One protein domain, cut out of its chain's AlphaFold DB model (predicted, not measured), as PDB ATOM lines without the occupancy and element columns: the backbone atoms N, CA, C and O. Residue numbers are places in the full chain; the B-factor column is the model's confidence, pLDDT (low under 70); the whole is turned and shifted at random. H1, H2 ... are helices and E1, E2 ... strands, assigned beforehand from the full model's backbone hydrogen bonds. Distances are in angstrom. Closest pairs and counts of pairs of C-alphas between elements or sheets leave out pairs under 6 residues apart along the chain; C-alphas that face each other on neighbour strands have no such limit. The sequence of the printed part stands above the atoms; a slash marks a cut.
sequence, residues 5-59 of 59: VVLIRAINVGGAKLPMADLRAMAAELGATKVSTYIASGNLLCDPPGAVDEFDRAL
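What this domain is: This is residues 5 to 59 of the 59 residues of the protein "DUF1697 domain-containing protein" of Streptomyces sp. SID10244 (UniProt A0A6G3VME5). One helix, H1, packs over one face of a two-stranded hairpin, E1 and E2; short H2 lies at one end of the elongated whole, and the leading stretch loops out round Gly 14 at the other. The 55 printed residues run H1, E1, E2, H2, a mixed class with an antiparallel sheet; it is compact, radius of gyration of the C-alphas 11.1 A, spanning 35 by 18 by 16 A.

Where its parts are: After residues 5 to 19, with no named element, find C-alpha 20 at (-56.819, 35.707, 29.293), where H1 begins, residues 20 to 29, 14.2 A. Next come E1, residues 33 to 38, 15.4 A; E2, residues 43 to 47, 13.8 A; and H2, residues 52 to 58, 9.9 A, ending at C-alpha 58 (-39.720, 37.861, 26.122).

How they stand to each other: Residues 5 to 6 pair antiparallel with residues 44 to 45 of E2. The closest C-alphas of H1 and E1, Arg 24 and Val 35, are 6.0 A apart. In the antiparallel hairpin E1 and E2, N 36 and O 45 are 2.9 A apart, within hydrogen-bond range. H2 is apart from H1 and E1. In H1 and H2 every O i to N i+4 pair is within hydrogen-bond range.

The domain as a whole: The farthest C-alphas, Gly 14 and Gly 50, are 35.7 A apart. The printed part has no cut, the three links are tight, and no printed residue is under 70 in pLDDT.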
ATOM      1  N   VAL A   5     -45.862  24.718  27.220       96.69
ATOM      2  CA  VAL A   5     -46.788  25.012  28.319       96.69
ATOM      3  C   VAL A   5     -46.089  25.990  29.253       96.69
ATOM      4  O   VAL A   5     -45.014  25.680  29.761       96.69
ATOM      5  N   VAL A   6     -46.695  27.155  29.468       96.12
ATOM      6  CA  VAL A   6     -46.179  28.201  30.358       96.12
ATOM      7  C   VAL A   6     -47.070  28.247  31.588       96.12
ATOM      8  O   VAL A   6     -48.278  28.476  31.484       96.12
ATOM      9  N   LEU A   7     -46.472  27.979  32.747       96.00
ATOM     10  CA  LEU A   7     -47.163  27.940  34.029       96.00
ATOM     11  C   LEU A   7     -46.865  29.226  34.792       96.00
ATOM     12  O   LEU A   7     -45.736  29.442  35.233       96.00
ATOM     13  N   ILE A   8     -47.878  30.078  34.943       92.94
ATOM     14  CA  ILE A   8     -47.729  31.384  35.588       92.94
ATOM     15  C   ILE A   8     -48.311  31.310  36.997       92.94
ATOM     16  O   ILE A   8     -49.453  30.900  37.208       92.94
ATOM     17  N   ARG A   9     -47.511  31.696  37.994       92.50
ATOM     18  CA  ARG A   9     -47.926  31.671  39.402       92.50
ATOM     19  C   ARG A   9     -48.765  32.894  39.770       92.50
ATOM     20  O   ARG A   9     -48.567  33.974  39.230       92.50
ATOM     21  N   ALA A  10     -49.616  32.732  40.784       92.00
ATOM     22  CA  ALA A  10     -50.348  33.824  41.435       92.00
ATOM     23  C   ALA A  10     -51.248  34.662  40.499       92.00
ATOM     24  O   ALA A  10     -51.451  35.853  40.724       92.00
ATOM     25  N   ILE A  11     -51.836  34.034  39.479       93.12
ATOM     26  CA  ILE A  11     -52.818  34.677  38.602       93.12
ATOM     27  C   ILE A  11     -54.214  34.626  39.226       93.12
ATOM     28  O   ILE A  11     -54.633  33.592  39.743       93.12
ATOM     29  N   ASN A  12     -54.944  35.744  39.144       88.94
ATOM     30  CA  ASN A  12     -56.330  35.878  39.607       88.94
ATOM     31  C   ASN A  12     -56.527  35.602  41.111       88.94
ATOM     32  O   ASN A  12     -57.614  35.223  41.546       88.94
ATOM     33  N   VAL A  13     -55.488  35.847  41.914       90.75
ATOM     34  CA  VAL A  13     -55.517  35.795  43.383       90.75
ATOM     35  C   VAL A  13     -55.115  37.147  43.969       90.75
ATOM     36  O   VAL A  13     -54.332  37.881  43.372       90.75
ATOM     37  N   GLY A  14     -55.646  37.497  45.146       87.75
ATOM     38  CA  GLY A  14     -55.161  38.647  45.925       87.75
ATOM     39  C   GLY A  14     -55.206  40.008  45.211       87.75
ATOM     40  O   GLY A  14     -54.385  40.867  45.501       87.75
ATOM     41  N   GLY A  15     -56.124  40.199  44.259       85.88
ATOM     42  CA  GLY A  15     -56.246  41.441  43.485       85.88
ATOM     43  C   GLY A  15     -55.407  41.494  42.204       85.88
ATOM     44  O   GLY A  15     -55.651  42.369  41.375       85.88
ATOM     45  N   ALA A  16     -54.499  40.540  41.976       86.81
ATOM     46  CA  ALA A  16     -53.851  40.381  40.679       86.81
ATOM     47  C   ALA A  16     -54.885  39.893  39.659       86.81
ATOM     48  O   ALA A  16     -55.519  38.862  39.874       86.81
ATOM     49  N   LYS A  17     -55.069  40.620  38.554       91.00
ATOM     50  CA  LYS A  17     -55.959  40.223  37.457       91.00
ATOM     51  C   LYS A  17     -55.182  40.184  36.155       91.00
ATOM     52  O   LYS A  17     -54.515  41.152  35.813       91.00
ATOM     53  N   LEU A  18     -55.327  39.085  35.424       92.56
ATOM     54  CA  LEU A  18     -54.813  38.950  34.068       92.56
ATOM     55  C   LEU A  18     -55.963  38.515  33.159       92.56
ATOM     56  O   LEU A  18     -56.432  37.376  33.276       92.56
ATOM     57  N   PRO A  19     -56.452  39.385  32.264       95.19
ATOM     58  CA  PRO A  19     -57.381  38.964  31.231       95.19
ATOM     59  C   PRO A  19     -56.714  37.922  30.328       95.19
ATOM     60  O   PRO A  19     -55.640  38.133  29.773       95.19
ATOM     61  N   MET A  20     -57.361  36.770  30.150       95.88
ATOM     62  CA  MET A  20     -56.819  35.707  29.293       95.88
ATOM     63  C   MET A  20     -56.775  36.109  27.812       95.88
ATOM     64  O   MET A  20     -56.088  35.469  27.025       95.88
ATOM     65  N   ALA A  21     -57.538  37.127  27.397       97.19
ATOM     66  CA  ALA A  21     -57.428  37.700  26.058       97.19
ATOM     67  C   ALA A  21     -56.067  38.377  25.862       97.19
ATOM     68  O   ALA A  21     -55.370  38.038  24.911       97.19
ATOM     69  N   ASP A  22     -55.660  39.212  26.815       97.12
ATOM     70  CA  ASP A  22     -54.394  39.946  26.774       97.12
ATOM     71  C   ASP A  22     -53.200  38.986  26.839       97.12
ATOM     72  O   ASP A  22     -52.272  39.101  26.046       97.12
ATOM     73  N   LEU A  23     -53.266  37.952  27.692       97.12
ATOM     74  CA  LEU A  23     -52.235  36.905  27.739       97.12
ATOM     75  C   LEU A  23     -52.068  36.186  26.389       97.12
ATOM     76  O   LEU A  23     -50.951  35.900  25.964       97.12
ATOM     77  N   ARG A  24     -53.175  35.890  25.697       97.94
ATOM     78  CA  ARG A  24     -53.116  35.268  24.365       97.94
ATOM     79  C   ARG A  24     -52.596  36.240  23.306       97.94
ATOM     80  O   ARG A  24     -51.860  35.806  22.426       97.94
ATOM     81  N   ALA A  25     -52.974  37.514  23.389       98.38
ATOM     82  CA  ALA A  25     -52.516  38.549  22.472       98.38
ATOM     83  C   ALA A  25     -50.998  38.746  22.575       98.38
ATOM     84  O   ALA A  25     -50.326  38.629  21.557       98.38
ATOM     85  N   MET A  26     -50.450  38.889  23.789       97.81
ATOM     86  CA  MET A  26     -48.999  39.012  24.007       97.81
ATOM     87  C   MET A  26     -48.222  37.838  23.400       97.81
ATOM     88  O   MET A  26     -47.257  38.034  22.669       97.81
ATOM     89  N   ALA A  27     -48.671  36.600  23.631       97.50
ATOM     90  CA  ALA A  27     -48.018  35.428  23.046       97.50
ATOM     91  C   ALA A  27     -48.075  35.424  21.506       97.50
ATOM     92  O   ALA A  27     -47.103  35.043  20.855       97.50
ATOM     93  N   ALA A  28     -49.198  35.848  20.918       97.94
ATOM     94  CA  ALA A  28     -49.348  35.948  19.468       97.94
ATOM     95  C   ALA A  28     -48.485  37.071  18.862       97.94
ATOM     96  O   ALA A  28     -47.893  36.873  17.804       97.94
ATOM     97  N   GLU A  29     -48.365  38.215  19.540       98.31
ATOM     98  CA  GLU A  29     -47.499  39.338  19.146       98.31
ATOM     99  C   GLU A  29     -46.014  38.952  19.157       98.31
ATOM    100  O   GLU A  29     -45.261  39.364  18.277       98.31
ATOM    101  N   LEU A  30     -45.611  38.076  20.083       97.25
ATOM    102  CA  LEU A  30     -44.280  37.459  20.122       97.25
ATOM    103  C   LEU A  30     -44.081  36.348  19.067       97.25
ATOM    104  O   LEU A  30     -43.043  35.686  19.041       97.25
ATOM    105  N   GLY A  31     -45.062  36.121  18.188       96.69
ATOM    106  CA  GLY A  31     -44.969  35.182  17.069       96.69
ATOM    107  C   GLY A  31     -45.384  33.746  17.391       96.69
ATOM    108  O   GLY A  31     -45.181  32.858  16.559       96.69
ATOM    109  N   ALA A  32     -45.968  33.481  18.565       97.06
ATOM    110  CA  ALA A  32     -46.502  32.157  18.861       97.06
ATOM    111  C   ALA A  32     -47.807  31.888  18.103       97.06
ATOM    112  O   ALA A  32     -48.635  32.765  17.859       97.06
ATOM    113  N   THR A  33     -48.028  30.619  17.776       97.31
ATOM    114  CA  THR A  33     -49.241  30.142  17.105       97.31
ATOM    115  C   THR A  33     -49.974  29.119  17.973       97.31
ATOM    116  O   THR A  33     -49.480  28.697  19.020       97.31
ATOM    117  N   LYS A  34     -51.200  28.737  17.584       97.38
ATOM    118  CA  LYS A  34     -52.057  27.797  18.343       97.38
ATOM    119  C   LYS A  34     -52.158  28.135  19.840       97.38
ATOM    120  O   LYS A  34     -52.059  27.247  20.698       97.38
ATOM    121  N   VAL A  35     -52.321  29.429  20.105       97.75
ATOM    122  CA  VAL A  35     -52.328  30.045  21.430       97.75
ATOM    123  C   VAL A  35     -53.666  29.779  22.122       97.75
ATOM    124  O   VAL A  35     -54.727  30.145  21.615       97.75
ATOM    125  N   SER A  36     -53.632  29.157  23.295       97.31
ATOM    126  CA  SER A  36     -54.807  28.960  24.147       97.31
ATOM    127  C   SER A  36     -54.441  29.065  25.621       97.31
ATOM    128  O   SER A  36     -53.304  28.821  26.012       97.31
ATOM    129  N   THR A  37     -55.411  29.429  26.456       97.06
ATOM    130  CA  THR A  37     -55.251  29.426  27.914       97.06
ATOM    131  C   THR A  37     -56.055  28.291  28.517       97.06
ATOM    132  O   THR A  37     -57.186  28.022  28.102       97.06
ATOM    133  N   TYR A  38     -55.489  27.630  29.520       95.06
ATOM    134  CA  TYR A  38     -56.230  26.679  30.330       95.06
ATOM    135  C   TYR A  38     -57.012  27.444  31.399       95.06
ATOM    136  O   TYR A  38     -56.421  28.018  32.317       95.06
ATOM    137  N   ILE A  39     -58.343  27.455  31.265       92.31
ATOM    138  CA  ILE A  39     -59.284  28.154  32.157       92.31
ATOM    139  C   ILE A  39     -58.869  29.623  32.416       92.31
ATOM    140  O   ILE A  39     -58.157  30.231  31.616       92.31
ATOM    141  N   ALA A  40     -59.307  30.218  33.526       89.75
ATOM    142  CA  ALA A  40     -58.863  31.537  33.983       89.75
ATOM    143  C   ALA A  40     -57.659  31.442  34.944       89.75
ATOM    144  O   ALA A  40     -57.616  32.136  35.958       89.75
ATOM    145  N   SER A  41     -56.705  30.546  34.660       87.50
ATOM    146  CA  SER A  41     -55.567  30.257  35.553       87.50
ATOM    147  C   SER A  41     -54.259  30.939  35.156       87.50
ATOM    148  O   SER A  41     -53.297  30.876  35.910       87.50
ATOM    149  N   GLY A  42     -54.198  31.563  33.974       92.25
ATOM    150  CA  GLY A  42     -52.955  32.113  33.424       92.25
ATOM    151  C   GLY A  42     -51.992  31.079  32.847       92.25
ATOM    152  O   GLY A  42     -50.916  31.447  32.395       92.25
ATOM    153  N   ASN A  43     -52.370  29.800  32.806       96.06
ATOM    154  CA  ASN A  43     -51.576  28.776  32.138       96.06
ATOM    155  C   ASN A  43     -51.791  28.843  30.622       96.06
ATOM    156  O   ASN A  43     -52.925  28.728  30.146       96.06
ATOM    157  N   LEU A  44     -50.704  29.010  29.872       97.25
ATOM    158  CA  LEU A  44     -50.707  29.214  28.426       97.25
ATOM    159  C   LEU A  44     -50.194  27.966  27.699       97.25
ATOM    160  O   LEU A  44     -49.202  27.363  28.100       97.25
ATOM    161  N   LEU A  45     -50.848  27.604  26.598       97.44
ATOM    162  CA  LEU A  45     -50.386  26.600  25.651       97.44
ATOM    163  C   LEU A  45     -50.180  27.268  24.293       97.44
ATOM    164  O   LEU A  45     -51.083  27.937  23.790       97.44
ATOM    165  N   CYS A  46     -49.026  27.058  23.669       97.50
ATOM    166  CA  CYS A  46     -48.740  27.614  22.349       97.50
ATOM    167  C   CYS A  46     -47.680  26.802  21.595       97.50
ATOM    168  O   CYS A  46     -47.004  25.942  22.163       97.50
ATOM    169  N   ASP A  47     -47.563  27.081  20.302       97.31
ATOM    170  CA  ASP A  47     -46.442  26.674  19.465       97.31
ATOM    171  C   ASP A  47     -45.553  27.929  19.288       97.31
ATOM    172  O   ASP A  47     -45.942  28.825  18.528       97.31
ATOM    173  N   PRO A  48     -44.421  28.055  20.012       96.12
ATOM    174  CA  PRO A  48     -43.537  29.221  19.937       96.12
ATOM    175  C   PRO A  48     -42.803  29.306  18.583       96.12
ATOM    176  O   PRO A  48     -42.722  28.302  17.859       96.12
ATOM    177  N   PRO A  49     -42.240  30.480  18.231       93.31
ATOM    178  CA  PRO A  49     -41.345  30.612  17.084       93.31
ATOM    179  C   PRO A  49     -40.074  29.761  17.266       93.31
ATOM    180  O   PRO A  49     -39.808  29.220  18.338       93.31
ATOM    181  N   GLY A  50     -39.274  29.621  16.202       87.56
ATOM    182  CA  GLY A  50     -38.105  28.727  16.193       87.56
ATOM    183  C   GLY A  50     -37.080  28.990  17.308       87.56
ATOM    184  O   GLY A  50     -36.475  28.042  17.803       87.56
ATOM    185  N   ALA A  51     -36.927  30.246  17.739       87.94
ATOM    186  CA  ALA A  51     -36.088  30.635  18.871       87.94
ATOM    187  C   ALA A  51     -36.871  30.540  20.196       87.94
ATOM    188  O   ALA A  51     -37.312  31.542  20.756       87.94
ATOM    189  N   VAL A  52     -37.070  29.314  20.690       91.62
ATOM    190  CA  VAL A  52     -37.902  29.048  21.883       91.62
ATOM    191  C   VAL A  52     -37.360  29.737  23.142       91.62
ATOM    192  O   VAL A  52     -38.140  30.311  23.894       91.62
ATOM    193  N   ASP A  53     -36.040  29.751  23.341       93.31
ATOM    194  CA  ASP A  53     -35.423  30.388  24.514       93.31
ATOM    195  C   ASP A  53     -35.584  31.918  24.512       93.31
ATOM    196  O   ASP A  53     -35.683  32.540  25.569       93.31
ATOM    197  N   GLU A  54     -35.605  32.538  23.329       94.75
ATOM    198  CA  GLU A  54     -35.857  33.975  23.187       94.75
ATOM    199  C   GLU A  54     -37.324  34.292  23.476       94.75
ATOM    200  O   GLU A  54     -37.614  35.239  24.206       94.75
ATOM    201  N   PHE A  55     -38.238  33.453  22.979       95.31
ATOM    202  CA  PHE A  55     -39.663  33.555  23.281       95.31
ATOM    203  C   PHE A  55     -39.936  33.453  24.787       95.31
ATOM    204  O   PHE A  55     -40.626  34.306  25.335       95.31
ATOM    205  N   ASP A  56     -39.355  32.464  25.473       94.50
ATOM    206  CA  ASP A  56     -39.568  32.262  26.913       94.50
ATOM    207  C   ASP A  56     -39.037  33.419  27.776       94.50
ATOM    208  O   ASP A  56     -39.503  33.605  28.895       94.50
ATOM    209  N   ARG A  57     -38.038  34.171  27.294       95.31
ATOM    210  CA  ARG A  57     -37.511  35.358  27.990       95.31
ATOM    211  C   ARG A  57     -38.316  36.622  27.712       95.31
ATOM    212  O   ARG A  57     -38.273  37.541  28.526       95.31
ATOM    213  N   ALA A  58     -38.937  36.705  26.539       95.50
ATOM    214  CA  ALA A  58     -39.720  37.861  26.122       95.50
ATOM    215  C   ALA A  58     -41.149  37.836  26.681       95.50
ATOM    216  O   ALA A  58     -41.742  38.900  26.859       95.50
ATOM    217  N   LEU A  59     -41.686  36.637  26.919       93.69
ATOM    218  CA  LEU A  59     -43.005  36.401  27.506       93.69
ATOM    219  C   LEU A  59     -43.015  36.630  29.025       93.69
ATOM    220  O   LEU A  59     -44.012  37.213  29.505       93.69
TER     221      LEU A  59